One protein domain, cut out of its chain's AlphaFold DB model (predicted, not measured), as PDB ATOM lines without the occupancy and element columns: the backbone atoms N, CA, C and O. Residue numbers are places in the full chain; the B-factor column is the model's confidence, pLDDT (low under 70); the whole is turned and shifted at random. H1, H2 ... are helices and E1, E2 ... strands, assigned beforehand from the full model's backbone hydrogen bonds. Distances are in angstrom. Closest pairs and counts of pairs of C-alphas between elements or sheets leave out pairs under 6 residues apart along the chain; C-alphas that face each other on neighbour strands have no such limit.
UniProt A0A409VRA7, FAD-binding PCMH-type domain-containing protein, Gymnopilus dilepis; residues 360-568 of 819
ATOM      1  N   TRP A 360      21.040 -10.889 -21.953       93.50
ATOM      2  CA  TRP A 360      22.365 -10.553 -22.483       93.50
ATOM      3  C   TRP A 360      22.787  -9.177 -21.969       93.50
ATOM      4  O   TRP A 360      22.116  -8.179 -22.244       93.50
ATOM      5  N   THR A 361      23.872  -9.138 -21.196       93.75
ATOM      6  CA  THR A 361      24.442  -7.916 -20.617       93.75
ATOM      7  C   THR A 361      25.871  -8.153 -20.114       93.75
ATOM      8  O   THR A 361      26.391  -9.268 -20.122       93.75
ATOM      9  N   GLY A 362      26.544  -7.098 -19.680       91.12
ATOM     10  CA  GLY A 362      27.871  -7.139 -19.084       91.12
ATOM     11  C   GLY A 362      28.472  -5.747 -19.037       91.12
ATOM     12  O   GLY A 362      27.809  -4.769 -19.365       91.12
ATOM     13  N   VAL A 363      29.735  -5.652 -18.640       91.50
ATOM     14  CA  VAL A 363      30.450  -4.376 -18.565       91.50
ATOM     15  C   VAL A 363      31.412  -4.300 -19.745       91.50
ATOM     16  O   VAL A 363      32.336  -5.107 -19.825       91.50
ATOM     17  N   MET A 364      31.215  -3.349 -20.655       93.69
ATOM     18  CA  MET A 364      32.172  -2.989 -21.704       93.69
ATOM     19  C   MET A 364      32.960  -1.760 -21.250       93.69
ATOM     20  O   MET A 364      32.373  -0.700 -21.047       93.69
ATOM     21  N   VAL A 365      34.278  -1.881 -21.084       94.56
ATOM     22  CA  VAL A 365      35.141  -0.748 -20.704       94.56
ATOM     23  C   VAL A 365      35.978  -0.306 -21.900       94.56
ATOM     24  O   VAL A 365      36.695  -1.119 -22.486       94.56
ATOM     25  N   PHE A 366      35.920   0.987 -22.214       96.38
ATOM     26  CA  PHE A 366      36.689   1.657 -23.259       96.38
ATOM     27  C   PHE A 366      37.590   2.745 -22.641       96.38
ATOM     28  O   PHE A 366      37.188   3.395 -21.670       96.38
ATOM     29  N   PRO A 367      38.801   2.994 -23.171       95.69
ATOM     30  CA  PRO A 367      39.621   4.130 -22.753       95.69
ATOM     31  C   PRO A 367      38.955   5.461 -23.139       95.69
ATOM     32  O   PRO A 367      38.339   5.557 -24.199       95.69
ATOM     33  N   ALA A 368      39.153   6.523 -22.348       95.94
ATOM     34  CA  ALA A 368      38.611   7.859 -22.649       95.94
ATOM     35  C   ALA A 368      38.987   8.389 -24.056       95.94
ATOM     36  O   ALA A 368      38.220   9.125 -24.666       95.94
ATOM     37  N   ALA A 369      40.112   7.943 -24.627       96.81
ATOM     38  CA  ALA A 369      40.526   8.271 -25.997       96.81
ATOM     39  C   ALA A 369      39.615   7.703 -27.118       96.81
ATOM     40  O   ALA A 369      39.825   8.034 -28.281       96.81
ATOM     41  N   GLN A 370      38.633   6.850 -26.797       97.75
ATOM     42  CA  GLN A 370      37.586   6.381 -27.721       97.75
ATOM     43  C   GLN A 370      36.220   7.057 -27.479       97.75
ATOM     44  O   GLN A 370      35.241   6.685 -28.126       97.75
ATOM     45  N   ALA A 371      36.126   8.027 -26.558       97.69
ATOM     46  CA  ALA A 371      34.851   8.577 -26.096       97.69
ATOM     47  C   ALA A 371      33.968   9.143 -27.220       97.69
ATOM     48  O   ALA A 371      32.784   8.820 -27.244       97.69
ATOM     49  N   ASP A 372      34.534   9.880 -28.186       96.94
ATOM     50  CA  ASP A 372      33.789  10.398 -29.347       96.94
ATOM     51  C   ASP A 372      33.033   9.280 -30.070       96.94
ATOM     52  O   ASP A 372      31.811   9.314 -30.188       96.94
ATOM     53  N   THR A 373      33.753   8.234 -30.481       98.00
ATOM     54  CA  THR A 373      33.191   7.117 -31.245       98.00
ATOM     55  C   THR A 373      32.198   6.295 -30.420       98.00
ATOM     56  O   THR A 373      31.197   5.821 -30.958       98.00
ATOM     57  N   VAL A 374      32.421   6.144 -29.109       98.25
ATOM     58  CA  VAL A 374      31.458   5.473 -28.217       98.25
ATOM     59  C   VAL A 374      30.172   6.299 -28.092       98.25
ATOM     60  O   VAL A 374      29.082   5.738 -28.210       98.25
ATOM     61  N   PHE A 375      30.262   7.621 -27.926       97.94
ATOM     62  CA  PHE A 375      29.087   8.492 -27.851       97.94
ATOM     63  C   PHE A 375      28.349   8.610 -29.197       97.94
ATOM     64  O   PHE A 375      27.120   8.601 -29.201       97.94
ATOM     65  N   GLU A 376      29.044   8.638 -30.340       97.81
ATOM     66  CA  GLU A 376      28.432   8.572 -31.682       97.81
ATOM     67  C   GLU A 376      27.642   7.268 -31.895       97.81
ATOM     68  O   GLU A 376      26.498   7.284 -32.373       97.81
ATOM     69  N   VAL A 377      28.219   6.129 -31.494       96.94
ATOM     70  CA  VAL A 377      27.548   4.822 -31.546       96.94
ATOM     71  C   VAL A 377      26.326   4.794 -30.626       96.94
ATOM     72  O   VAL A 377      25.265   4.337 -31.048       96.94
ATOM     73  N   LEU A 378      26.431   5.313 -29.400       96.69
ATOM     74  CA  LEU A 378      25.314   5.372 -28.451       96.69
ATOM     75  C   LEU A 378      24.211   6.342 -28.893       96.69
ATOM     76  O   LEU A 378      23.034   6.030 -28.729       96.69
ATOM     77  N   SER A 379      24.560   7.474 -29.508       95.56
ATOM     78  CA  SER A 379      23.604   8.398 -30.132       95.56
ATOM     79  C   SER A 379      22.805   7.699 -31.237       95.56
ATOM     80  O   SER A 379      21.576   7.734 -31.246       95.56
ATOM     81  N   THR A 380      23.493   6.944 -32.099       94.38
ATOM     82  CA  THR A 380      22.860   6.144 -33.160       94.38
ATOM     83  C   THR A 380      21.982   5.021 -32.591       94.38
ATOM     84  O   THR A 380      20.860   4.814 -33.052       94.38
ATOM     85  N   LEU A 381      22.470   4.294 -31.580       92.38
ATOM     86  CA  LEU A 381      21.795   3.128 -31.003       92.38
ATOM     87  C   LEU A 381      20.586   3.504 -30.136       92.38
ATOM     88  O   LEU A 381      19.592   2.785 -30.153       92.38
ATOM     89  N   SER A 382      20.644   4.627 -29.413       91.62
ATOM     90  CA  SER A 382      19.522   5.151 -28.616       91.62
ATOM     91  C   SER A 382      18.427   5.819 -29.461       91.62
ATOM     92  O   SER A 382      17.320   6.020 -28.966       91.62
ATOM     93  N   ALA A 383      18.695   6.108 -30.740       90.94
ATOM     94  CA  ALA A 383      17.710   6.641 -31.681       90.94
ATOM     95  C   ALA A 383      16.861   5.561 -32.390       90.94
ATOM     96  O   ALA A 383      15.784   5.881 -32.901       90.94
ATOM     97  N   ASP A 384      17.290   4.290 -32.433       88.00
ATOM     98  CA  ASP A 384      16.497   3.212 -33.047       88.00
ATOM     99  C   ASP A 384      15.408   2.696 -32.094       88.00
ATOM    100  O   ASP A 384      15.551   1.659 -31.447       88.00
ATOM    101  N   THR A 385      14.270   3.392 -32.067       79.94
ATOM    102  CA  THR A 385      13.076   3.040 -31.272       79.94
ATOM    103  C   THR A 385      12.397   1.716 -31.670       79.94
ATOM    104  O   THR A 385      11.280   1.441 -31.231       79.94
ATOM    105  N   LYS A 386      12.993   0.915 -32.564       78.81
ATOM    106  CA  LYS A 386      12.535  -0.441 -32.915       78.81
ATOM    107  C   LYS A 386      13.479  -1.530 -32.417       78.81
ATOM    108  O   LYS A 386      13.078  -2.695 -32.395       78.81
ATOM    109  N   ALA A 387      14.699  -1.176 -32.026       83.06
ATOM    110  CA  ALA A 387      15.587  -2.085 -31.328       83.06
ATOM    111  C   ALA A 387      15.027  -2.371 -29.916       83.06
ATOM    112  O   ALA A 387      14.451  -1.482 -29.292       83.06
ATOM    113  N   PRO A 388      15.180  -3.589 -29.374       87.00
ATOM    114  CA  PRO A 388      14.856  -3.880 -27.981       87.00
ATOM    115  C   PRO A 388      16.101  -3.653 -27.098       87.00
ATOM    116  O   PRO A 388      16.605  -4.570 -26.443       87.00
ATOM    117  N   THR A 389      16.645  -2.428 -27.136       90.50
ATOM    118  CA  THR A 389      17.921  -2.050 -26.505       90.50
ATOM    119  C   THR A 389      17.735  -1.107 -25.317       90.50
ATOM    120  O   THR A 389      16.949  -0.162 -25.324       90.50
ATOM    121  N   THR A 390      18.502  -1.345 -24.262       92.00
ATOM    122  CA  THR A 390      18.521  -0.506 -23.059       92.00
ATOM    123  C   THR A 390      19.871  -0.662 -22.362       92.00
ATOM    124  O   THR A 390      20.642  -1.550 -22.725       92.00
ATOM    125  N   GLY A 391      20.202   0.197 -21.408       92.56
ATOM    126  CA  GLY A 391      21.473   0.141 -20.692       92.56
ATOM    127  C   GLY A 391      21.897   1.508 -20.182       92.56
ATOM    128  O   GLY A 391      21.147   2.475 -20.308       92.56
ATOM    129  N   ILE A 392      23.109   1.573 -19.631       93.94
ATOM    130  CA  ILE A 392      23.733   2.811 -19.152       93.94
ATOM    131  C   ILE A 392      25.152   2.954 -19.711       93.94
ATOM    132  O   ILE A 392      25.884   1.974 -19.837       93.94
ATOM    133  N   CYS A 393      25.549   4.176 -20.056       96.62
ATOM    134  CA  CYS A 393      26.935   4.543 -20.346       96.62
ATOM    135  C   CYS A 393      27.434   5.498 -19.262       96.62
ATOM    136  O   CYS A 393      26.789   6.510 -19.032       96.62
ATOM    137  N   ILE A 394      28.564   5.205 -18.620       96.19
ATOM    138  CA  ILE A 394      29.093   5.932 -17.460       96.19
ATOM    139  C   ILE A 394      30.540   6.358 -17.732       96.19
ATOM    140  O   ILE A 394      31.401   5.524 -18.010       96.19
ATOM    141  N   ILE A 395      30.825   7.649 -17.598       97.81
ATOM    142  CA  ILE A 395      32.174   8.190 -17.432       97.81
ATOM    143  C   ILE A 395      32.579   7.959 -15.974       97.81
ATOM    144  O   ILE A 395      31.951   8.506 -15.067       97.81
ATOM    145  N   ALA A 396      33.607   7.141 -15.738       95.31
ATOM    146  CA  ALA A 396      34.081   6.823 -14.391       95.31
ATOM    147  C   ALA A 396      35.571   6.443 -14.365       95.31
ATOM    148  O   ALA A 396      36.182   6.155 -15.395       95.31
ATOM    149  N   SER A 397      36.147   6.387 -13.162       93.00
ATOM    150  CA  SER A 397      37.537   5.987 -12.904       93.00
ATOM    151  C   SER A 397      37.574   4.690 -12.081       93.00
ATOM    152  O   SER A 397      37.846   4.737 -10.880       93.00
ATOM    153  N   PRO A 398      37.267   3.519 -12.671       83.56
ATOM    154  CA  PRO A 398      37.070   2.289 -11.910       83.56
ATOM    155  C   PRO A 398      38.364   1.778 -11.236       83.56
ATOM    156  O   PRO A 398      39.464   1.923 -11.791       83.56
ATOM    157  N   PRO A 399      38.261   1.130 -10.061       79.44
ATOM    158  CA  PRO A 399      39.387   0.437  -9.441       79.44
ATOM    159  C   PRO A 399      39.834  -0.775 -10.286       79.44
ATOM    160  O   PRO A 399      39.029  -1.346 -11.022       79.44
ATOM    161  N   PRO A 400      41.098  -1.225 -10.169       77.12
ATOM    162  CA  PRO A 400      42.154  -0.679  -9.315       77.12
ATOM    163  C   PRO A 400      42.935   0.479  -9.960       77.12
ATOM    164  O   PRO A 400      43.759   1.089  -9.288       77.12
ATOM    165  N   ALA A 401      42.722   0.759 -11.250       80.50
ATOM    166  CA  ALA A 401      43.535   1.710 -12.008       80.50
ATOM    167  C   ALA A 401      43.172   3.182 -11.741       80.50
ATOM    168  O   ALA A 401      44.049   4.037 -11.821       80.50
ATOM    169  N   PHE A 402      41.904   3.474 -11.416       84.94
ATOM    170  CA  PHE A 402      41.390   4.834 -11.204       84.94
ATOM    171  C   PHE A 402      41.749   5.807 -12.348       84.94
ATOM    172  O   PHE A 402      42.134   6.962 -12.119       84.94
ATOM    173  N   THR A 403      41.600   5.301 -13.576       91.00
ATOM    174  CA  THR A 403      41.845   5.990 -14.850       91.00
ATOM    175  C   THR A 403      40.520   6.232 -15.563       91.00
ATOM    176  O   THR A 403      39.738   5.289 -15.717       91.00
ATOM    177  N   THR A 404      40.295   7.459 -16.041       95.81
ATOM    178  CA  THR A 404      39.088   7.855 -16.778       95.81
ATOM    179  C   THR A 404      38.790   6.887 -17.922       95.81
ATOM    180  O   THR A 404      39.604   6.686 -18.828       95.81
ATOM    181  N   SER A 405      37.615   6.271 -17.859       95.75
ATOM    182  CA  SER A 405      37.148   5.241 -18.783       95.75
ATOM    183  C   SER A 405      35.682   5.489 -19.130       95.75
ATOM    184  O   SER A 405      34.923   6.006 -18.308       95.75
ATOM    185  N   ILE A 406      35.277   5.081 -20.331       97.50
ATOM    186  CA  ILE A 406      33.870   5.044 -20.733       97.50
ATOM    187  C   ILE A 406      33.377   3.616 -20.521       97.50
ATOM    188  O   ILE A 406      33.889   2.675 -21.128       97.50
ATOM    189  N   ILE A 407      32.420   3.444 -19.616       95.19
ATOM    190  CA  ILE A 407      31.879   2.149 -19.211       95.19
ATOM    191  C   ILE A 407      30.466   2.029 -19.767       95.19
ATOM    192  O   ILE A 407      29.564   2.714 -19.299       95.19
ATOM    193  N   VAL A 408      30.247   1.144 -20.734       95.88
ATOM    194  CA  VAL A 408      28.903   0.843 -21.239       95.88
ATOM    195  C   VAL A 408      28.430  -0.471 -20.627       95.88
ATOM    196  O   VAL A 408      29.115  -1.488 -20.716       95.88
ATOM    197  N   ILE A 409      27.245  -0.460 -20.025       93.94
ATOM    198  CA  ILE A 409      26.540  -1.642 -19.528       93.94
ATOM    199  C   ILE A 409      25.295  -1.828 -20.407       93.94
ATOM    200  O   ILE A 409      24.213  -1.348 -20.057       93.94
ATOM    201  N   PRO A 410      25.435  -2.441 -21.599       94.00
ATOM    202  CA  PRO A 410      24.314  -2.666 -22.496       94.00
ATOM    203  C   PRO A 410      23.462  -3.846 -22.021       94.00
ATOM    204  O   PRO A 410      23.952  -4.798 -21.414       94.00
ATOM    205  N   VAL A 411      22.181  -3.808 -22.358       92.44
ATOM    206  CA  VAL A 411      21.194  -4.867 -22.138       92.44
ATOM    207  C   VAL A 411      20.434  -5.091 -23.448       92.44
ATOM    208  O   VAL A 411      20.073  -4.137 -24.147       92.44
ATOM    209  N   TYR A 412      20.182  -6.352 -23.796       91.69
ATOM    210  CA  TYR A 412      19.298  -6.722 -24.905       91.69
ATOM    211  C   TYR A 412      18.071  -7.474 -24.388       91.69
ATOM    212  O   TYR A 412      18.202  -8.456 -23.654       91.69
ATOM    213  N   LEU A 413      16.883  -7.018 -24.784       86.12
ATOM    214  CA  LEU A 413      15.595  -7.564 -24.354       86.12
ATOM    215  C   LEU A 413      15.092  -8.569 -25.407       86.12
ATOM    216  O   LEU A 413      14.159  -8.299 -26.163       86.12
ATOM    217  N   GLY A 414      15.781  -9.707 -25.521       86.00
ATOM    218  CA  GLY A 414      15.511 -10.698 -26.560       86.00
ATOM    219  C   GLY A 414      16.562 -11.803 -26.653       86.00
ATOM    220  O   GLY A 414      17.311 -12.069 -25.715       86.00
ATOM    221  N   GLN A 415      16.622 -12.462 -27.811       83.88
ATOM    222  CA  GLN A 415      17.527 -13.585 -28.058       83.88
ATOM    223  C   GLN A 415      18.991 -13.139 -28.216       83.88
ATOM    224  O   GLN A 415      19.305 -12.254 -29.011       83.88
ATOM    225  N   THR A 416      19.909 -13.827 -27.531       77.06
ATOM    226  CA  THR A 416      21.363 -13.566 -27.517       77.06
ATOM    227  C   THR A 416      21.986 -13.363 -28.901       77.06
ATOM    228  O   THR A 416      22.796 -12.460 -29.085       77.06
ATOM    229  N   ALA A 417      21.583 -14.168 -29.889       80.81
ATOM    230  CA  ALA A 417      22.127 -14.113 -31.249       80.81
ATOM    231  C   ALA A 417      21.795 -12.807 -32.003       80.81
ATOM    232  O   ALA A 417      22.432 -12.497 -33.008       80.81
ATOM    233  N   GLU A 418      20.808 -12.036 -31.540       87.62
ATOM    234  CA  GLU A 418      20.514 -10.703 -32.071       87.62
ATOM    235  C   GLU A 418      21.219  -9.592 -31.286       87.62
ATOM    236  O   GLU A 418      21.572  -8.568 -31.871       87.62
ATOM    237  N   ALA A 419      21.488  -9.796 -29.992       89.44
ATOM    238  CA  ALA A 419      22.174  -8.822 -29.145       89.44
ATOM    239  C   ALA A 419      23.546  -8.432 -29.722       89.44
ATOM    240  O   ALA A 419      23.843  -7.249 -29.888       89.44
ATOM    241  N   GLU A 420      24.336  -9.430 -30.135       87.62
ATOM    242  CA  GLU A 420      25.632  -9.221 -30.796       87.62
ATOM    243  C   GLU A 420      25.513  -8.453 -32.119       87.62
ATOM    244  O   GLU A 420      26.440  -7.740 -32.491       87.62
ATOM    245  N   ARG A 421      24.377  -8.546 -32.827       90.38
ATOM    246  CA  ARG A 421      24.129  -7.801 -34.072       90.38
ATOM    247  C   ARG A 421      23.833  -6.327 -33.797       90.38
ATOM    248  O   ARG A 421      24.368  -5.481 -34.510       90.38
ATOM    249  N   PHE A 422      22.994  -6.017 -32.808       90.69
ATOM    250  CA  PHE A 422      22.659  -4.631 -32.456       90.69
ATOM    251  C   PHE A 422      23.835  -3.909 -31.789       90.69
ATOM    252  O   PHE A 422      24.137  -2.773 -32.145       90.69
ATOM    253  N   TYR A 423      24.552  -4.582 -30.886       93.62
ATOM    254  CA  TYR A 423      25.709  -4.015 -30.190       93.62
ATOM    255  C   TYR A 423      27.044  -4.201 -30.930       93.62
ATOM    256  O   TYR A 423      28.082  -3.767 -30.425       93.62
ATOM    257  N   LYS A 424      27.041  -4.762 -32.152       93.00
ATOM    258  CA  LYS A 424      28.242  -4.906 -32.995       93.00
ATOM    259  C   LYS A 424      29.089  -3.625 -33.100       93.00
ATOM    260  O   LYS A 424      30.303  -3.748 -32.957       93.00
ATOM    261  N   PRO A 425      28.518  -2.413 -33.272       95.00
ATOM    262  CA  PRO A 425      29.319  -1.192 -33.364       95.00
ATOM    263  C   PRO A 425      30.093  -0.835 -32.084       95.00
ATOM    264  O   PRO A 425      31.084  -0.126 -32.185       95.00
ATOM    265  N   LEU A 426      29.691  -1.331 -30.903       96.19
ATOM    266  CA  LEU A 426      30.486  -1.226 -29.668       96.19
ATOM    267  C   LEU A 426      31.504  -2.369 -29.548       96.19
ATOM    268  O   LEU A 426      32.641  -2.147 -29.141       96.19
ATOM    269  N   ILE A 427      31.114  -3.591 -29.926       95.12
ATOM    270  CA  ILE A 427      31.984  -4.780 -29.882       95.12
ATOM    271  C   ILE A 427      33.208  -4.595 -30.799       95.12
ATOM    272  O   ILE A 427      34.327  -4.918 -30.403       95.12
ATOM    273  N   ASP A 428      33.015  -4.018 -31.988       95.88
ATOM    274  CA  ASP A 428      34.075  -3.786 -32.980       95.88
ATOM    275  C   ASP A 428      35.109  -2.720 -32.555       95.88
ATOM    276  O   ASP A 428      36.195  -2.673 -33.134       95.88
ATOM    277  N   LEU A 429      34.825  -1.902 -31.530       96.56
ATOM    278  CA  LEU A 429      35.794  -0.958 -30.944       96.56
ATOM    279  C   LEU A 429      36.796  -1.638 -29.991       96.56
ATOM    280  O   LEU A 429      37.800  -1.022 -29.626       96.56
ATOM    281  N   GLY A 430      36.545  -2.899 -29.615       95.81
ATOM    282  CA  GLY A 430      37.432  -3.721 -28.789       95.81
ATOM    283  C   GLY A 430      37.457  -3.345 -27.301       95.81
ATOM    284  O   GLY A 430      38.529  -2.996 -26.803       95.81
ATOM    285  N   PRO A 431      36.326  -3.426 -26.570       95.44
ATOM    286  CA  PRO A 431      36.308  -3.176 -25.127       95.44
ATOM    287  C   PRO A 431      37.178  -4.181 -24.358       95.44
ATOM    288  O   PRO A 431      37.306  -5.342 -24.748       95.44
ATOM    289  N   PHE A 432      37.710  -3.766 -23.205       90.62
ATOM    290  CA  PHE A 432      38.540  -4.623 -22.339       90.62
ATOM    291  C   PHE A 432      37.791  -5.827 -21.736       90.62
ATOM    292  O   PHE A 432      38.419  -6.748 -21.210       90.62
ATOM    293  N   SER A 433      36.460  -5.820 -21.786       85.00
ATOM    294  CA  SER A 433      35.578  -6.833 -21.209       85.00
ATOM    295  C   SER A 433      34.291  -6.954 -22.030       85.00
ATOM    296  O   SER A 433      33.847  -5.992 -22.659       85.00
ATOM    297  N   THR A 434      33.707  -8.153 -22.058       83.19
ATOM    298  CA  THR A 434      32.591  -8.516 -22.944       83.19
ATOM    299  C   THR A 434      31.299  -8.806 -22.176       83.19
ATOM    300  O   THR A 434      31.287  -8.965 -20.956       83.19
ATOM    301  N   CYS A 435      30.187  -8.873 -22.908       91.31
ATOM    302  CA  CYS A 435      28.883  -9.268 -22.382       91.31
ATOM    303  C   CYS A 435      28.653 -10.784 -22.470       91.31
ATOM    304  O   CYS A 435      29.312 -11.489 -23.234       91.31
ATOM    305  N   GLN A 436      27.703 -11.270 -21.677       90.81
ATOM    306  CA  GLN A 436      27.300 -12.669 -21.565       90.81
ATOM    307  C   GLN A 436      25.805 -12.767 -21.219       90.81
ATOM    308  O   GLN A 436      25.162 -11.768 -20.900       90.81
ATOM    309  N   ASN A 437      25.249 -13.976 -21.226       92.25
ATOM    310  CA  ASN A 437      23.924 -14.215 -20.657       92.25
ATOM    311  C   ASN A 437      24.025 -14.335 -19.127       92.25
ATOM    312  O   ASN A 437      24.760 -15.188 -18.629       92.25
ATOM    313  N   VAL A 438      23.250 -13.542 -18.384       93.19
ATOM    314  CA  VAL A 438      23.077 -13.675 -16.924       93.19
ATOM    315  C   VAL A 438      21.603 -13.943 -16.586       93.19
ATOM    316  O   VAL A 438      20.731 -13.416 -17.272       93.19
ATOM    317  N   PRO A 439      21.264 -14.734 -15.552       93.06
ATOM    318  CA  PRO A 439      19.876 -14.869 -15.104       93.06
ATOM    319  C   PRO A 439      19.324 -13.534 -14.586       93.06
ATOM    320  O   PRO A 439      20.052 -12.801 -13.915       93.06
ATOM    321  N   TYR A 440      18.035 -13.250 -14.810       91.81
ATOM    322  CA  TYR A 440      17.378 -12.011 -14.362       91.81
ATOM    323  C   TYR A 440      17.733 -11.539 -12.933       91.81
ATOM    324  O   TYR A 440      18.135 -10.387 -12.789       91.81
ATOM    325  N   PRO A 441      17.681 -12.365 -11.865       92.12
ATOM    326  CA  PRO A 441      17.992 -11.905 -10.505       92.12
ATOM    327  C   PRO A 441      19.476 -11.566 -10.257       92.12
ATOM    328  O   PRO A 441      19.833 -11.234  -9.128       92.12
ATOM    329  N   ARG A 442      20.352 -11.680 -11.267       91.94
ATOM    330  CA  ARG A 442      21.798 -11.406 -11.191       91.94
ATOM    331  C   ARG A 442      22.240 -10.177 -12.005       91.94
ATOM    332  O   ARG A 442      23.413  -9.822 -11.958       91.94
ATOM    333  N   ILE A 443      21.333  -9.514 -12.736       89.44
ATOM    334  CA  ILE A 443      21.651  -8.348 -13.598       89.44
ATOM    335  C   ILE A 443      22.289  -7.171 -12.838       89.44
ATOM    336  O   ILE A 443      23.060  -6.412 -13.413       89.44
ATOM    337  N   ASN A 444      21.980  -7.042 -11.547       89.19
ATOM    338  CA  ASN A 444      22.398  -5.936 -10.683       89.19
ATOM    339  C   ASN A 444      23.767  -6.159 -10.012       89.19
ATOM    340  O   ASN A 444      24.318  -5.233  -9.418       89.19
ATOM    341  N   ASP A 445      24.307  -7.380 -10.055       88.06
ATOM    342  CA  ASP A 445      25.443  -7.785  -9.214       88.06
ATOM    343  C   ASP A 445      26.734  -7.016  -9.536       88.06
ATOM    344  O   ASP A 445      27.527  -6.703  -8.648       88.06
ATOM    345  N   SER A 446      26.932  -6.657 -10.808       80.94
ATOM    346  CA  SER A 446      28.044  -5.808 -11.261       80.94
ATOM    347  C   SER A 446      28.029  -4.415 -10.618       80.94
ATOM    348  O   SER A 446      29.076  -3.778 -10.519       80.94
ATOM    349  N   GLY A 447      26.865  -3.958 -10.147       80.94
ATOM    350  CA  GLY A 447      26.674  -2.686  -9.457       80.94
ATOM    351  C   GLY A 447      26.870  -2.734  -7.937       80.94
ATOM    352  O   GLY A 447      26.728  -1.700  -7.286       80.94
ATOM    353  N   GLU A 448      27.191  -3.882  -7.322       85.19
ATOM    354  CA  GLU A 448      27.285  -3.977  -5.851       85.19
ATOM    355  C   GLU A 448      28.353  -3.066  -5.224       85.19
ATOM    356  O   GLU A 448      28.171  -2.610  -4.095       85.19
ATOM    357  N   ALA A 449      29.388  -2.679  -5.976       83.50
ATOM    358  CA  ALA A 449      30.372  -1.684  -5.538       83.50
ATOM    359  C   ALA A 449      29.756  -0.298  -5.244       83.50
ATOM    360  O   ALA A 449      30.207   0.384  -4.325       83.50
ATOM    361  N   PHE A 450      28.701   0.107  -5.960       85.69
ATOM    362  CA  PHE A 450      27.988   1.371  -5.713       85.69
ATOM    363  C   PHE A 450      26.997   1.273  -4.541       85.69
ATOM    364  O   PHE A 450      26.603   2.287  -3.966       85.69
ATOM    365  N   ASN A 451      26.618   0.052  -4.148       88.25
ATOM    366  CA  ASN A 451      25.628  -0.235  -3.105       88.25
ATOM    367  C   ASN A 451      26.203  -0.243  -1.672       88.25
ATOM    368  O   ASN A 451      25.463  -0.502  -0.717       88.25
ATOM    369  N   VAL A 452      27.503   0.036  -1.507       89.75
ATOM    370  CA  VAL A 452      28.180   0.101  -0.201       89.75
ATOM    371  C   VAL A 452      27.650   1.248   0.670       89.75
ATOM    372  O   VAL A 452      27.207   2.284   0.169       89.75
ATOM    373  N   LYS A 453      27.710   1.077   1.994       91.88
ATOM    374  CA  LYS A 453      27.312   2.101   2.976       91.88
ATOM    375  C   LYS A 453      28.419   3.138   3.216       91.88
ATOM    376  O   LYS A 453      29.589   2.850   2.981       91.88
ATOM    377  N   GLY A 454      28.034   4.307   3.728       92.06
ATOM    378  CA  GLY A 454      28.937   5.395   4.120       92.06
ATOM    379  C   GLY A 454      29.613   6.135   2.958       92.06
ATOM    380  O   GLY A 454      29.449   5.781   1.788       92.06
ATOM    381  N   GLY A 455      30.367   7.181   3.288       93.44
ATOM    382  CA  GLY A 455      30.889   8.148   2.322       93.44
ATOM    383  C   GLY A 455      29.799   9.096   1.817       93.44
ATOM    384  O   GLY A 455      28.600   8.866   2.003       93.44
ATOM    385  N   PHE A 456      30.200  10.180   1.167       95.00
ATOM    386  CA  PHE A 456      29.271  11.206   0.709       95.00
ATOM    387  C   PHE A 456      28.830  10.887  -0.718       95.00
ATOM    388  O   PHE A 456      29.552  11.155  -1.676       95.00
ATOM    389  N   LYS A 457      27.656  10.252  -0.844       94.50
ATOM    390  CA  LYS A 457      27.056   9.865  -2.131       94.50
ATOM    391  C   LYS A 457      25.740  10.583  -2.395       94.50
ATOM    392  O   LYS A 457      24.895  10.666  -1.500       94.50
ATOM    393  N   ARG A 458      25.526  11.033  -3.625       92.44
ATOM    394  CA  ARG A 458      24.278  11.651  -4.085       92.44
ATOM    395  C   ARG A 458      24.054  11.304  -5.550       92.44
ATOM    396  O   ARG A 458      24.987  11.359  -6.340       92.44
ATOM    397  N   PHE A 459      22.815  10.960  -5.886       91.81
ATOM    398  CA  PHE A 459      22.366  10.942  -7.270       91.81
ATOM    399  C   PHE A 459      21.656  12.256  -7.579       91.81
ATOM    400  O   PHE A 459      20.770  12.679  -6.836       91.81
ATOM    401  N   ALA A 460      21.989  12.854  -8.711       90.00
ATOM    402  CA  ALA A 460      21.162  13.854  -9.367       90.00
ATOM    403  C   ALA A 460      20.918  13.435 -10.820       90.00
ATOM    404  O   ALA A 460      21.568  12.521 -11.324       90.00
ATOM    405  N   GLY A 461      19.963  14.062 -11.503       86.56
ATOM    406  CA  GLY A 461      19.674  13.672 -12.878       86.56
ATOM    407  C   GLY A 461      18.589  14.478 -13.577       86.56
ATOM    408  O   GLY A 461      17.805  15.207 -12.953       86.56
ATOM    409  N   ALA A 462      18.560  14.320 -14.897       89.56
ATOM    410  CA  ALA A 462      17.650  14.998 -15.808       89.56
ATOM    411  C   ALA A 462      17.198  14.061 -16.936       89.56
ATOM    412  O   ALA A 462      17.983  13.268 -17.450       89.56
ATOM    413  N   SER A 463      15.943  14.181 -17.364       91.75
ATOM    414  CA  SER A 463      15.498  13.619 -18.643       91.75
ATOM    415  C   SER A 463      16.173  14.360 -19.798       91.75
ATOM    416  O   SER A 463      16.081  15.586 -19.832       91.75
ATOM    417  N   VAL A 464      16.761  13.659 -20.767       92.38
ATOM    418  CA  VAL A 464      17.384  14.272 -21.960       92.38
ATOM    419  C   VAL A 464      16.719  13.756 -23.246       92.38
ATOM    420  O   VAL A 464      16.208  12.636 -23.252       92.38
ATOM    421  N   PRO A 465      16.674  14.534 -24.347       89.69
ATOM    422  CA  PRO A 465      15.922  14.145 -25.545       89.69
ATOM    423  C   PRO A 465      16.685  13.157 -26.444       89.69
ATOM    424  O   PRO A 465      16.075  12.460 -27.252       89.69
ATOM    425  N   ARG A 466      18.018  13.116 -26.329       91.50
ATOM    426  CA  ARG A 466      18.943  12.263 -27.090       91.50
ATOM    427  C   ARG A 466      20.248  12.088 -26.311       91.50
ATOM    428  O   ARG A 466      20.577  12.937 -25.483       91.50
ATOM    429  N   ILE A 467      21.030  11.057 -26.627       94.19
ATOM    430  CA  ILE A 467      22.462  11.053 -26.294       94.19
ATOM    431  C   ILE A 467      23.156  11.948 -27.327       94.19
ATOM    432  O   ILE A 467      23.215  11.587 -28.502       94.19
ATOM    433  N   ASP A 468      23.636  13.124 -26.916       94.75
ATOM    434  CA  ASP A 468      24.392  14.028 -27.789       94.75
ATOM    435  C   ASP A 468      25.913  13.909 -27.555       94.75
ATOM    436  O   ASP A 468      26.367  14.171 -26.437       94.75
ATOM    437  N   PRO A 469      26.723  13.548 -28.570       95.94
ATOM    438  CA  PRO A 469      28.163  13.373 -28.384       95.94
ATOM    439  C   PRO A 469      28.905  14.633 -27.923       95.94
ATOM    440  O   PRO A 469      29.851  14.523 -27.145       95.94
ATOM    441  N   GLN A 470      28.484  15.832 -28.343       95.38
ATOM    442  CA  GLN A 470      29.159  17.076 -27.961       95.38
ATOM    443  C   GLN A 470      28.869  17.423 -26.500       95.38
ATOM    444  O   GLN A 470      29.786  17.786 -25.760       95.38
ATOM    445  N   THR A 471      27.623  17.246 -26.050       95.50
ATOM    446  CA  THR A 471      27.265  17.378 -24.629       95.50
ATOM    447  C   THR A 471      28.044  16.381 -23.769       95.50
ATOM    448  O   THR A 471      28.630  16.775 -22.760       95.50
ATOM    449  N   TRP A 472      28.132  15.112 -24.178       95.81
ATOM    450  CA  TRP A 472      28.849  14.091 -23.404       95.81
ATOM    451  C   TRP A 472      30.373  14.279 -23.388       95.81
ATOM    452  O   TRP A 472      31.006  13.954 -22.383       95.81
ATOM    453  N   GLN A 473      30.957  14.933 -24.399       97.00
ATOM    454  CA  GLN A 473      32.340  15.418 -24.326       97.00
ATOM    455  C   GLN A 473      32.536  16.564 -23.322       97.00
ATOM    456  O   GLN A 473      33.510  16.553 -22.568       97.00
ATOM    457  N   LYS A 474      31.601  17.525 -23.234       97.44
ATOM    458  CA  LYS A 474      31.647  18.570 -22.188       97.44
ATOM    459  C   LYS A 474      31.560  17.949 -20.782       97.44
ATOM    460  O   LYS A 474      32.309  18.346 -19.890       97.44
ATOM    461  N   VAL A 475      30.708  16.935 -20.595       97.50
ATOM    462  CA  VAL A 475      30.588  16.187 -19.327       97.50
ATOM    463  C   VAL A 475      31.863  15.394 -19.005       97.50
ATOM    464  O   VAL A 475      32.302  15.408 -17.856       97.50
ATOM    465  N   LEU A 476      32.508  14.762 -19.995       98.12
ATOM    466  CA  LEU A 476      33.799  14.079 -19.817       98.12
ATOM    467  C   LEU A 476      34.909  15.050 -19.389       98.12
ATOM    468  O   LEU A 476      35.638  14.761 -18.439       98.12
ATOM    469  N   ALA A 477      35.006  16.215 -20.032       98.00
ATOM    470  CA  ALA A 477      35.962  17.248 -19.644       98.00
ATOM    471  C   ALA A 477      35.733  17.714 -18.194       98.00
ATOM    472  O   ALA A 477      36.680  17.755 -17.407       98.00
ATOM    473  N   ARG A 478      34.477  17.974 -17.802       97.94
ATOM    474  CA  ARG A 478      34.141  18.408 -16.437       97.94
ATOM    475  C   ARG A 478      34.387  17.321 -15.382       97.94
ATOM    476  O   ARG A 478      34.867  17.625 -14.293       97.94
ATOM    477  N   TYR A 479      34.138  16.053 -15.713       97.69
ATOM    478  CA  TYR A 479      34.506  14.910 -14.869       97.69
ATOM    479  C   TYR A 479      36.023  14.828 -14.642       97.69
ATOM    480  O   TYR A 479      36.496  14.613 -13.521       97.69
ATOM    481  N   GLU A 480      36.804  15.009 -15.707       96.81
ATOM    482  CA  GLU A 480      38.257  15.027 -15.611       96.81
ATOM    483  C   GLU A 480      38.783  16.212 -14.794       96.81
ATOM    484  O   GLU A 480      39.788  16.063 -14.106       96.81
ATOM    485  N   GLU A 481      38.147  17.381 -14.857       97.31
ATOM    486  CA  GLU A 481      38.477  18.516 -13.989       97.31
ATOM    487  C   GLU A 481      38.188  18.195 -12.520       97.31
ATOM    488  O   GLU A 481      39.099  18.291 -11.698       97.31
ATOM    489  N   LEU A 482      36.973  17.729 -12.198       97.06
ATOM    490  CA  LEU A 482      36.592  17.372 -10.827       97.06
ATOM    491  C   LEU A 482      37.542  16.333 -10.221       97.06
ATOM    492  O   LEU A 482      37.967  16.473  -9.082       97.06
ATOM    493  N   THR A 483      37.925  15.303 -10.977       95.06
ATOM    494  CA  THR A 483      38.826  14.245 -10.483       95.06
ATOM    495  C   THR A 483      40.308  14.649 -10.422       95.06
ATOM    496  O   THR A 483      41.127  13.891  -9.890       95.06
ATOM    497  N   LYS A 484      40.654  15.848 -10.920       94.44
ATOM    498  CA  LYS A 484      41.945  16.533 -10.710       94.44
ATOM    499  C   LYS A 484      41.874  17.531  -9.540       94.44
ATOM    500  O   LYS A 484      42.852  17.640  -8.806       94.44
ATOM    501  N   GLU A 485      40.741  18.215  -9.357       95.50
ATOM    502  CA  GLU A 485      40.446  19.153  -8.254       95.50
ATOM    503  C   GLU A 485      40.274  18.417  -6.912       95.50
ATOM    504  O   GLU A 485      40.932  18.753  -5.928       95.50
ATOM    505  N   CYS A 486      39.472  17.349  -6.904       95.56
ATOM    506  CA  CYS A 486      39.147  16.500  -5.757       95.56
ATOM    507  C   CYS A 486      39.535  15.032  -6.042       95.56
ATOM    508  O   CYS A 486      38.709  14.245  -6.511       95.56
ATOM    509  N   PRO A 487      40.782  14.607  -5.752       92.69
ATOM    510  CA  PRO A 487      41.232  13.234  -6.005       92.69
ATOM    511  C   PRO A 487      40.477  12.147  -5.225       92.69
ATOM    512  O   PRO A 487      40.549  10.976  -5.600       92.69
ATOM    513  N   ASP A 488      39.767  12.508  -4.153       94.38
ATOM    514  CA  ASP A 488      38.920  11.600  -3.378       94.38
ATOM    515  C   ASP A 488      37.537  11.380  -4.024       94.38
ATOM    516  O   ASP A 488      36.927  10.327  -3.845       94.38
ATOM    517  N   ALA A 489      37.092  12.314  -4.873       94.62
ATOM    518  CA  ALA A 489      35.852  12.225  -5.639       94.62
ATOM    519  C   ALA A 489      35.934  11.255  -6.837       94.62
ATOM    520  O   ALA A 489      34.988  11.147  -7.614       94.62
ATOM    521  N   LYS A 490      37.041  10.517  -7.016       91.50
ATOM    522  CA  LYS A 490      37.259   9.587  -8.147       91.50
ATOM    523  C   LYS A 490      36.260   8.430  -8.250       91.50
ATOM    524  O   LYS A 490      36.169   7.816  -9.311       91.50
ATOM    525  N   ALA A 491      35.524   8.135  -7.181       91.44
ATOM    526  CA  ALA A 491      34.437   7.158  -7.191       91.44
ATOM    527  C   ALA A 491      33.130   7.702  -7.813       91.44
ATOM    528  O   ALA A 491      32.195   6.934  -8.038       91.44
ATOM    529  N   THR A 492      33.078   9.006  -8.116       95.00
ATOM    530  CA  THR A 492      32.027   9.650  -8.915       95.00
ATOM    531  C   THR A 492      31.894   8.976 -10.282       95.00
ATOM    532  O   THR A 492      32.894   8.583 -10.895       95.00
ATOM    533  N   GLY A 493      30.658   8.888 -10.776       95.19
ATOM    534  CA  GLY A 493      30.332   8.414 -12.118       95.19
ATOM    535  C   GLY A 493      29.228   9.261 -12.745       95.19
ATOM    536  O   GLY A 493      28.176   9.451 -12.140       95.19
ATOM    537  N   TYR A 494      29.460   9.772 -13.952       97.06
ATOM    538  CA  TYR A 494      28.491  10.579 -14.701       97.06
ATOM    539  C   TYR A 494      28.042   9.810 -15.936       97.06
ATOM    540  O   TYR A 494      28.879   9.448 -16.763       97.06
ATOM    541  N   GLY A 495      26.747   9.536 -16.075       95.12
ATOM    542  CA  GLY A 495      26.266   8.622 -17.100       95.12
ATOM    543  C   GLY A 495      24.889   8.919 -17.669       95.12
ATOM    544  O   GLY A 495      24.185   9.836 -17.253       95.12
ATOM    545  N   VAL A 496      24.527   8.128 -18.673       95.81
ATOM    546  CA  VAL A 496      23.261   8.219 -19.391       95.81
ATOM    547  C   VAL A 496      22.641   6.843 -19.578       95.81
ATOM    548  O   VAL A 496      23.222   5.968 -20.224       95.81
ATOM    549  N   GLU A 497      21.457   6.657 -19.002       94.19
ATOM    550  CA  GLU A 497      20.586   5.519 -19.276       94.19
ATOM    551  C   GLU A 497      19.805   5.759 -20.569       94.19
ATOM    552  O   GLU A 497      19.301   6.860 -20.796       94.19
ATOM    553  N   TRP A 498      19.627   4.721 -21.388       93.25
ATOM    554  CA  TRP A 498      18.705   4.739 -22.527       93.25
ATOM    555  C   TRP A 498      17.756   3.538 -22.500       93.25
ATOM    556  O   TRP A 498      18.077   2.457 -21.998       93.25
ATOM    557  N   ASN A 499      16.580   3.706 -23.098       90.25
ATOM    558  CA  ASN A 499      15.635   2.629 -23.359       90.25
ATOM    559  C   ASN A 499      14.871   2.927 -24.655       90.25
ATOM    560  O   ASN A 499      14.025   3.817 -24.690       90.25
ATOM    561  N   THR A 500      15.191   2.217 -25.736       83.50
ATOM    562  CA  THR A 500      14.603   2.461 -27.067       83.50
ATOM    563  C   THR A 500      13.200   1.885 -27.217       83.50
ATOM    564  O   THR A 500      12.402   2.389 -28.007       83.50
ATOM    565  N   TYR A 501      12.892   0.833 -26.460       74.19
ATOM    566  CA  TYR A 501      11.683   0.042 -26.635       74.19
ATOM    567  C   TYR A 501      10.434   0.687 -26.004       74.19
ATOM    568  O   TYR A 501      10.494   1.506 -25.075       74.19
ATOM    569  N   ASP A 502       9.263   0.265 -26.479       73.00
ATOM    570  CA  ASP A 502       7.985   0.504 -25.813       73.00
ATOM    571  C   ASP A 502       6.998  -0.640 -26.086       73.00
ATOM    572  O   ASP A 502       6.672  -0.941 -27.234       73.00
ATOM    573  N   SER A 503       6.505  -1.270 -25.021       64.69
ATOM    574  CA  SER A 503       5.441  -2.284 -25.078       64.69
ATOM    575  C   SER A 503       4.024  -1.695 -25.096       64.69
ATOM    576  O   SER A 503       3.053  -2.444 -25.196       64.69
ATOM    577  N   GLY A 504       3.875  -0.375 -24.939       63.38
ATOM    578  CA  GLY A 504       2.588   0.297 -24.761       63.38
ATOM    579  C   GLY A 504       1.986   0.147 -23.357       63.38
ATOM    580  O   GLY A 504       0.841   0.541 -23.147       63.38
ATOM    581  N   ARG A 505       2.727  -0.412 -22.386       64.81
ATOM    582  CA  ARG A 505       2.315  -0.502 -20.965       64.81
ATOM    583  C   ARG A 505       2.513   0.797 -20.175       64.81
ATOM    584  O   ARG A 505       2.068   0.896 -19.035       64.81
ATOM    585  N   LEU A 506       3.200   1.772 -20.758       62.44
ATOM    586  CA  LEU A 506       3.535   3.050 -20.144       62.44
ATOM    587  C   LEU A 506       2.370   4.041 -20.332       62.44
ATOM    588  O   LEU A 506       2.165   4.539 -21.436       62.44
ATOM    589  N   GLY A 507       1.601   4.323 -19.267       54.75
ATOM    590  CA  GLY A 507       0.526   5.331 -19.313       54.75
ATOM    591  C   GLY A 507      -0.755   5.077 -18.502       54.75
ATOM    592  O   GLY A 507      -1.813   5.560 -18.906       54.75
ATOM    593  N   GLU A 508      -0.720   4.348 -17.381       61.44
ATOM    594  CA  GLU A 508      -1.854   4.366 -16.437       61.44
ATOM    595  C   GLU A 508      -1.969   5.727 -15.709       61.44
ATOM    596  O   GLU A 508      -0.977   6.438 -15.543       61.44
ATOM    597  N   ASP A 509      -3.169   6.095 -15.230       77.56
ATOM    598  CA  ASP A 509      -3.346   7.267 -14.352       77.56
ATOM    599  C   ASP A 509      -2.729   6.975 -12.975       77.56
ATOM    600  O   ASP A 509      -3.394   6.494 -12.058       77.56
ATOM    601  N   THR A 510      -1.433   7.261 -12.842       89.50
ATOM    602  CA  THR A 510      -0.664   7.165 -11.596       89.50
ATOM    603  C   THR A 510      -0.043   8.515 -11.215       89.50
ATOM    604  O   THR A 510      -0.035   9.481 -11.996       89.50
ATOM    605  N   ALA A 511       0.437   8.619  -9.973       93.69
ATOM    606  CA  ALA A 511       1.190   9.782  -9.517       93.69
ATOM    607  C   ALA A 511       2.567   9.882 -10.196       93.69
ATOM    608  O   ALA A 511       3.081  10.990 -10.335       93.69
ATOM    609  N   PHE A 512       3.144   8.767 -10.659       92.31
ATOM    610  CA  PHE A 512       4.304   8.800 -11.546       92.31
ATOM    611  C   PHE A 512       3.942   9.521 -12.855       92.31
ATOM    612  O   PHE A 512       2.790   9.509 -13.295       92.31
ATOM    613  N   SER A 513       4.911  10.231 -13.436       88.44
ATOM    614  CA  SER A 513       4.625  11.191 -14.512       88.44
ATOM    615  C   SER A 513       5.597  11.167 -15.688       88.44
ATOM    616  O   SER A 513       5.373  11.881 -16.657       88.44
ATOM    617  N   HIS A 514       6.637  10.331 -15.632       87.69
ATOM    618  CA  HIS A 514       7.742  10.324 -16.598       87.69
ATOM    619  C   HIS A 514       7.740   9.080 -17.498       87.69
ATOM    620  O   HIS A 514       8.781   8.657 -17.991       87.69
ATOM    621  N   HIS A 515       6.566   8.473 -17.710       85.19
ATOM    622  CA  HIS A 515       6.361   7.309 -18.586       85.19
ATOM    623  C   HIS A 515       6.826   7.530 -20.036       85.19
ATOM    624  O   HIS A 515       7.108   6.575 -20.753       85.19
ATOM    625  N   ASN A 516       6.901   8.790 -20.463       82.75
ATOM    626  CA  ASN A 516       7.381   9.254 -21.763       82.75
ATOM    627  C   ASN A 516       8.915   9.388 -21.860       82.75
ATOM    628  O   ASN A 516       9.430   9.474 -22.974       82.75
ATOM    629  N   VAL A 517       9.652   9.422 -20.744       88.44
ATOM    630  CA  VAL A 517      11.107   9.643 -20.758       88.44
ATOM    631  C   VAL A 517      11.836   8.356 -21.143       88.44
ATOM    632  O   VAL A 517      11.720   7.332 -20.471       88.44
ATOM    633  N   LYS A 518      12.606   8.421 -22.236       88.31
ATOM    634  CA  LYS A 518      13.372   7.291 -22.793       88.31
ATOM    635  C   LYS A 518      14.866   7.330 -22.488       88.31
ATOM    636  O   LYS A 518      15.529   6.305 -22.621       88.31
ATOM    637  N   ILE A 519      15.400   8.494 -22.115       92.50
ATOM    638  CA  ILE A 519      16.828   8.701 -21.863       92.50
ATOM    639  C   ILE A 519      16.977   9.597 -20.626       92.50
ATOM    640  O   ILE A 519      16.356  10.662 -20.540       92.50
ATOM    641  N   TRP A 520      17.788   9.158 -19.665       93.38
ATOM    642  CA  TRP A 520      18.053   9.862 -18.409       93.38
ATOM    643  C   TRP A 520      19.550  10.092 -18.250       93.38
ATOM    644  O   TRP A 520      20.317   9.137 -18.278       93.38
ATOM    645  N   ALA A 521      19.964  11.336 -18.030       94.56
ATOM    646  CA  ALA A 521      21.278  11.625 -17.473       94.56
ATOM    647  C   ALA A 521      21.234  11.389 -15.952       94.56
ATOM    648  O   ALA A 521      20.412  12.000 -15.262       94.56
ATOM    649  N   GLU A 522      22.103  10.510 -15.454       93.44
ATOM    650  CA  GLU A 522      22.275  10.147 -14.045       93.44
ATOM    651  C   GLU A 522      23.696  10.529 -13.602       93.44
ATOM    652  O   GLU A 522      24.694  10.142 -14.212       93.44
ATOM    653  N   PHE A 523      23.799  11.298 -12.523       95.19
ATOM    654  CA  PHE A 523      25.057  11.801 -11.988       95.19
ATOM    655  C   PHE A 523      25.231  11.300 -10.555       95.19
ATOM    656  O   PHE A 523      24.592  11.810  -9.635       95.19
ATOM    657  N   LEU A 524      26.086  10.290 -10.370       95.06
ATOM    658  CA  LEU A 524      26.498   9.799  -9.059       95.06
ATOM    659  C   LEU A 524      27.713  10.589  -8.577       95.06
ATOM    660  O   LEU A 524      28.854  10.222  -8.859       95.06
ATOM    661  N   SER A 525      27.463  11.640  -7.808       95.56
ATOM    662  CA  SER A 525      28.469  12.322  -6.995       95.56
ATOM    663  C   SER A 525      28.902  11.394  -5.852       95.56
ATOM    664  O   SER A 525      28.061  11.004  -5.040       95.56
ATOM    665  N   TRP A 526      30.188  11.025  -5.765       95.38
ATOM    666  CA  TRP A 526      30.727  10.203  -4.667       95.38
ATOM    667  C   TRP A 526      32.134  10.658  -4.257       95.38
ATOM    668  O   TRP A 526      33.100  10.489  -5.002       95.38
ATOM    669  N   TYR A 527      32.228  11.187  -3.034       95.50
ATOM    670  CA  TYR A 527      33.444  11.652  -2.361       95.50
ATOM    671  C   TYR A 527      33.501  11.170  -0.893       95.50
ATOM    672  O   TYR A 527      32.618  10.441  -0.421       95.50
ATOM    673  N   THR A 528      34.568  11.511  -0.169       95.25
ATOM    674  CA  THR A 528      34.867  11.013   1.189       95.25
ATOM    675  C   THR A 528      35.333  12.079   2.184       95.25
ATOM    676  O   THR A 528      35.108  11.894   3.378       95.25
ATOM    677  N   ASP A 529      35.921  13.189   1.732       94.88
ATOM    678  CA  ASP A 529      36.249  14.346   2.575       94.88
ATOM    679  C   ASP A 529      35.121  15.398   2.499       94.88
ATOM    680  O   ASP A 529      34.811  15.857   1.397       94.88
ATOM    681  N   PRO A 530      34.504  15.829   3.620       92.19
ATOM    682  CA  PRO A 530      33.525  16.920   3.619       92.19
ATOM    683  C   PRO A 530      34.007  18.202   2.919       92.19
ATOM    684  O   PRO A 530      33.191  18.922   2.352       92.19
ATOM    685  N   ALA A 531      35.317  18.481   2.902       93.62
ATOM    686  CA  ALA A 531      35.876  19.639   2.205       93.62
ATOM    687  C   ALA A 531      35.658  19.606   0.676       93.62
ATOM    688  O   ALA A 531      35.631  20.663   0.045       93.62
ATOM    689  N   SER A 532      35.455  18.425   0.082       95.75
ATOM    690  CA  SER A 532      35.152  18.267  -1.348       95.75
ATOM    691  C   SER A 532      33.686  18.580  -1.706       95.75
ATOM    692  O   SER A 532      33.369  18.670  -2.891       95.75
ATOM    693  N   GLU A 533      32.788  18.785  -0.728       92.94
ATOM    694  CA  GLU A 533      31.345  18.988  -0.965       92.94
ATOM    695  C   GLU A 533      31.044  20.167  -1.898       92.94
ATOM    696  O   GLU A 533      30.244  20.027  -2.824       92.94
ATOM    697  N   GLU A 534      31.706  21.315  -1.714       94.50
ATOM    698  CA  GLU A 534      31.450  22.494  -2.548       94.50
ATOM    699  C   GLU A 534      31.880  22.255  -4.006       94.50
ATOM    700  O   GLU A 534      31.121  22.531  -4.934       94.50
ATOM    701  N   ALA A 535      33.069  21.685  -4.219       94.81
ATOM    702  CA  ALA A 535      33.607  21.400  -5.549       94.81
ATOM    703  C   ALA A 535      32.788  20.342  -6.301       94.81
ATOM    704  O   ALA A 535      32.449  20.538  -7.471       94.81
ATOM    705  N   VAL A 536      32.405  19.259  -5.616       95.88
ATOM    706  CA  VAL A 536      31.539  18.211  -6.171       95.88
ATOM    707  C   VAL A 536      30.146  18.767  -6.483       95.88
ATOM    708  O   VAL A 536      29.618  18.487  -7.555       95.88
ATOM    709  N   SER A 537      29.569  19.600  -5.610       92.62
ATOM    710  CA  SER A 537      28.253  20.218  -5.839       92.62
ATOM    711  C   SER A 537      28.262  21.203  -7.015       92.62
ATOM    712  O   SER A 537      27.327  21.194  -7.817       92.62
ATOM    713  N   ARG A 538      29.332  22.001  -7.184       95.44
ATOM    714  CA  ARG A 538      29.536  22.827  -8.390       95.44
ATOM    715  C   ARG A 538      29.576  21.952  -9.646       95.44
ATOM    716  O   ARG A 538      28.768  22.156 -10.543       95.44
ATOM    717  N   ALA A 539      30.441  20.936  -9.674       96.12
ATOM    718  CA  ALA A 539      30.583  20.041 -10.824       96.12
ATOM    719  C   ALA A 539      29.286  19.280 -11.166       96.12
ATOM    720  O   ALA A 539      28.967  19.121 -12.342       96.12
ATOM    721  N   GLU A 540      28.504  18.869 -10.162       94.31
ATOM    722  CA  GLU A 540      27.180  18.264 -10.349       94.31
ATOM    723  C   GLU A 540      26.193  19.246 -11.007       94.31
ATOM    724  O   GLU A 540      25.503  18.889 -11.963       94.31
ATOM    725  N   GLN A 541      26.152  20.502 -10.547       92.75
ATOM    726  CA  GLN A 541      25.331  21.554 -11.158       92.75
ATOM    727  C   GLN A 541      25.773  21.860 -12.596       92.75
ATOM    728  O   GLN A 541      24.917  21.995 -13.474       92.75
ATOM    729  N   ASP A 542      27.084  21.895 -12.853       95.19
ATOM    730  CA  ASP A 542      27.658  22.103 -14.185       95.19
ATOM    731  C   ASP A 542      27.192  21.012 -15.167       95.19
ATOM    732  O   ASP A 542      26.685  21.324 -16.244       95.19
ATOM    733  N   VAL A 543      27.288  19.724 -14.804       95.06
ATOM    734  CA  VAL A 543      26.883  18.627 -15.711       95.06
ATOM    735  C   VAL A 543      25.365  18.509 -15.881       95.06
ATOM    736  O   VAL A 543      24.905  18.150 -16.967       95.06
ATOM    737  N   ILE A 544      24.571  18.899 -14.877       92.12
ATOM    738  CA  ILE A 544      23.110  19.041 -15.016       92.12
ATOM    739  C   ILE A 544      22.756  20.181 -15.980       92.12
ATOM    740  O   ILE A 544      21.812  20.039 -16.759       92.12
ATOM    741  N   ALA A 545      23.487  21.299 -15.944       91.69
ATOM    742  CA  ALA A 545      23.289  22.407 -16.874       91.69
ATOM    743  C   ALA A 545      23.674  22.008 -18.308       91.69
ATOM    744  O   ALA A 545      22.894  22.241 -19.229       91.69
ATOM    745  N   LEU A 546      24.810  21.324 -18.489       93.50
ATOM    746  CA  LEU A 546      25.247  20.779 -19.781       93.50
ATOM    747  C   LEU A 546      24.224  19.800 -20.377       93.50
ATOM    748  O   LEU A 546      23.863  19.921 -21.545       93.50
ATOM    749  N   ALA A 547      23.697  18.867 -19.579       90.50
ATOM    750  CA  ALA A 547      22.679  17.913 -20.029       90.50
ATOM    751  C   ALA A 547      21.346  18.569 -20.447       90.50
ATOM    752  O   ALA A 547      20.555  17.947 -21.156       90.50
ATOM    753  N   ARG A 548      21.098  19.813 -20.015       87.81
ATOM    754  CA  ARG A 548      19.882  20.600 -20.278       87.81
ATOM    755  C   ARG A 548      20.082  21.748 -21.274       87.81
ATOM    756  O   ARG A 548      19.116  22.435 -21.583       87.81
ATOM    757  N   GLU A 549      21.297  21.949 -21.787       85.31
ATOM    758  CA  GLU A 549      21.683  23.064 -22.675       85.31
ATOM    759  C   GLU A 549      20.785  23.181 -23.924       85.31
ATOM    760  O   GLU A 549      20.500  24.282 -24.391       85.31
ATOM    761  N   ASP A 550      20.289  22.039 -24.404       78.75
ATOM    762  CA  ASP A 550      19.478  21.868 -25.614       78.75
ATOM    763  C   ASP A 550      17.953  21.781 -25.360       78.75
ATOM    764  O   ASP A 550      17.198  21.475 -26.283       78.75
ATOM    765  N   GLN A 551      17.487  21.992 -24.122       79.19
ATOM    766  CA  GLN A 551      16.084  21.815 -23.713       79.19
ATOM    767  C   GLN A 551      15.412  23.128 -23.299       79.19
ATOM    768  O   GLN A 551      16.016  23.983 -22.650       79.19
ATOM    769  N   GLU A 552      14.110  23.266 -23.570       76.56
ATOM    770  CA  GLU A 552      13.323  24.339 -22.952       76.56
ATOM    771  C   GLU A 552      13.069  24.026 -21.462       76.56
ATOM    772  O   GLU A 552      12.851  22.872 -21.089       76.56
ATOM    773  N   LYS A 553      13.007  25.046 -20.584       66.06
ATOM    774  CA  LYS A 553      12.760  24.854 -19.130       66.06
ATOM    775  C   LYS A 553      11.533  23.978 -18.827       66.06
ATOM    776  O   LYS A 553      11.506  23.267 -17.824       66.06
ATOM    777  N   GLY A 554      10.509  24.043 -19.682       65.75
ATOM    778  CA  GLY A 554       9.274  23.261 -19.567       65.75
ATOM    779  C   GLY A 554       9.432  21.761 -19.854       65.75
ATOM    780  O   GLY A 554       8.525  20.988 -19.543       65.75
ATOM    781  N   GLU A 555      10.568  21.326 -20.401       77.81
ATOM    782  CA  GLU A 555      10.879  19.930 -20.740       77.81
ATOM    783  C   GLU A 555      11.687  19.213 -19.649       77.81
ATOM    784  O   GLU A 555      11.740  17.984 -19.632       77.81
ATOM    785  N   TYR A 556      12.276  19.948 -18.700       84.88
ATOM    786  CA  TYR A 556      13.084  19.357 -17.634       84.88
ATOM    787  C   TYR A 556      12.227  18.431 -16.752       84.88
ATOM    788  O   TYR A 556      11.237  18.860 -16.152       84.88
ATOM    789  N   ARG A 557      12.622  17.162 -16.622       89.12
ATOM    790  CA  ARG A 557      12.123  16.233 -15.596       89.12
ATOM    791  C   ARG A 557      13.272  15.787 -14.695       89.12
ATOM    792  O   ARG A 557      14.439  15.846 -15.093       89.12
ATOM    793  N   SER A 558      12.958  15.347 -13.482       90.06
ATOM    794  CA  SER A 558      13.921  14.753 -12.550       90.06
ATOM    795  C   SER A 558      13.249  13.650 -11.738       90.06
ATOM    796  O   SER A 558      12.112  13.793 -11.298       90.06
ATOM    797  N   TYR A 559      13.938  12.528 -11.558       91.56
ATOM    798  CA  TYR A 559      13.385  11.353 -10.893       91.56
ATOM    799  C   TYR A 559      13.450  11.516  -9.365       91.56
ATOM    800  O   TYR A 559      14.526  11.608  -8.777       91.56
ATOM    801  N   GLN A 560      12.282  11.492  -8.717       89.12
ATOM    802  CA  GLN A 560      12.032  11.771  -7.291       89.12
ATOM    803  C   GLN A 560      12.725  10.830  -6.279       89.12
ATOM    804  O   GLN A 560      12.631  11.044  -5.060       89.12
ATOM    805  N   ASN A 561      13.386   9.780  -6.771       91.25
ATOM    806  CA  ASN A 561      14.233   8.869  -6.001       91.25
ATOM    807  C   ASN A 561      15.734   9.220  -6.086       91.25
ATOM    808  O   ASN A 561      16.467   8.828  -5.184       91.25
ATOM    809  N   TRP A 562      16.174   9.972  -7.103       90.06
ATOM    810  CA  TRP A 562      17.521  10.554  -7.185       90.06
ATOM    811  C   TRP A 562      17.565  11.911  -6.467       90.06
ATOM    812  O   TRP A 562      18.160  12.028  -5.399       90.06
ATOM    813  N   SER A 563      16.857  12.914  -7.001       84.50
ATOM    814  CA  SER A 563      16.821  14.287  -6.478       84.50
ATOM    815  C   SER A 563      15.380  14.769  -6.258       84.50
ATOM    816  O   SER A 563      14.415  14.200  -6.771       84.50
ATOM    817  N   ARG A 564      15.231  15.813  -5.435       83.19
ATOM    818  CA  ARG A 564      13.974  16.539  -5.175       83.19
ATOM    819  C   ARG A 564      14.186  18.058  -5.207       83.19
ATOM    820  O   ARG A 564      13.427  18.797  -4.585       83.19
ATOM    821  N   ASP A 565      15.241  18.496  -5.889       76.06
ATOM    822  CA  ASP A 565      15.696  19.884  -5.900       76.06
ATOM    823  C   ASP A 565      15.028  20.676  -7.039       76.06
ATOM    824  O   ASP A 565      14.820  20.162  -8.140       76.06
ATOM    825  N   GLY A 566      14.719  21.952  -6.792       79.12
ATOM    826  CA  GLY A 566      14.055  22.828  -7.765       79.12
ATOM    827  C   GLY A 566      12.532  22.614  -7.891       79.12
ATOM    828  O   GLY A 566      11.909  22.078  -6.968       79.12
ATOM    829  N   PRO A 567      11.914  23.098  -8.990       84.00
ATOM    830  CA  PRO A 567      10.488  22.956  -9.316       84.00
ATOM    831  C   PRO A 567       9.899  21.554  -9.102       84.00
ATOM    832  O   PRO A 567      10.382  20.567  -9.656       84.00
ATOM    833  N   VAL A 568       8.787  21.463  -8.363       87.62
ATOM    834  CA  VAL A 568       8.040  20.198  -8.176       87.62
ATOM    835  C   VAL A 568       7.421  19.709  -9.486       87.62
ATOM    836  O   VAL A 568       7.207  18.514  -9.681       87.62
TER     837      VAL A 568
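This is residues 360 to 568 of the 819 residues of the protein "FAD-binding PCMH-type domain-containing protein" of Gymnopilus dilepis (UniProt A0A409VRA7). One twisted wall of eight strands has the long helices H1, H5 and H7 packed over one face, running along its strands, with the short H2 over that face too. The printed part has 209 residues with seven named helices and eight named strands, in the order E1 E2 H1 E3 E4 H2 H3 E5 H4 E6 H5 H6 E7 E8 H7. The sheet is branched at E4 and its neighbour pairs are antiparallel; the class is mixed, helices and strands. The whole is compact, with a radius of gyration of the C-alphas of 16.9 A, and spans 49 by 44 by 33 A.

Find C-alpha 360 at (22.365, -10.553, -22.483), where E1, residues 360 to 362, begins and runs on into E2, 364 to 367. Read on through H1, 368 to 383, 22.8 A with a kink of 30 degrees near residue 375, then E3, 389 to 396, 22.1 A, and E4, 405 to 412, 22.3 A. Next come H2, 416 to 422, H3, 424 to 427, E5, 435 to 439, H4, 445 to 451, and E6, 456 to 463, 23.9 A. H5, 469 to 485, is 24.3 A long; H6, 487 to 491, and E7, 493 to 499, 19.4 A, follow. E8, 519 to 527, is 25.8 A, and H7, 530 to 548, 27.8 A, ends at C-alpha 548, (19.882, 20.600, -20.278).

Beside E4, look for E1 (N 412 and O 360, 3.1 A) and E2 (N 364 and O 408, 2.8 A) on one side and E3 (N 394 and O 407, 2.8 A) on the other. E5 pairs with E1 (N 361 and O 436, 2.9 A). E7 is the neighbour of E3 on the other side from E4 (N 395 and O 494, 2.8 A), E8 is the neighbour of E7 on the other side from E3 (N 495 and O 522, 2.8 A), and the edge strand E6 is the neighbour of E8 on the other side from E7 (N 521 and O 462, 2.8 A). H5, the hub, is over E3 and E7 at a height over the sheet of 9.3 A; H7 is over E6 and E8 at 9.0 A. H5 and H7 touch at Val 475 and Val 543, their closest C-alphas, 5.7 A, at a shallow tilt of 8 degrees, opposite ways. Each O i to N i+4 pair is within hydrogen-bond range in H5; the counts are 10 of 12 in H1, 13 of 15 in H7, 1 of 3 in H2 and 0 of 3 in H4, each of these last two with 3 of 4 O i to N i+3 pairs, and 0 of 1 in H6, with 0 of 2; H3 is too short.

The C-alphas of Ala 417 and Ala 531 are the two farthest apart, 49.5 A. The printed part has no cut; the link from E7 to E8, 19 residues, is long. Mean pLDDT of the printed part is 90.2, and residues 503 to 508 and 553 to 554 are under 70.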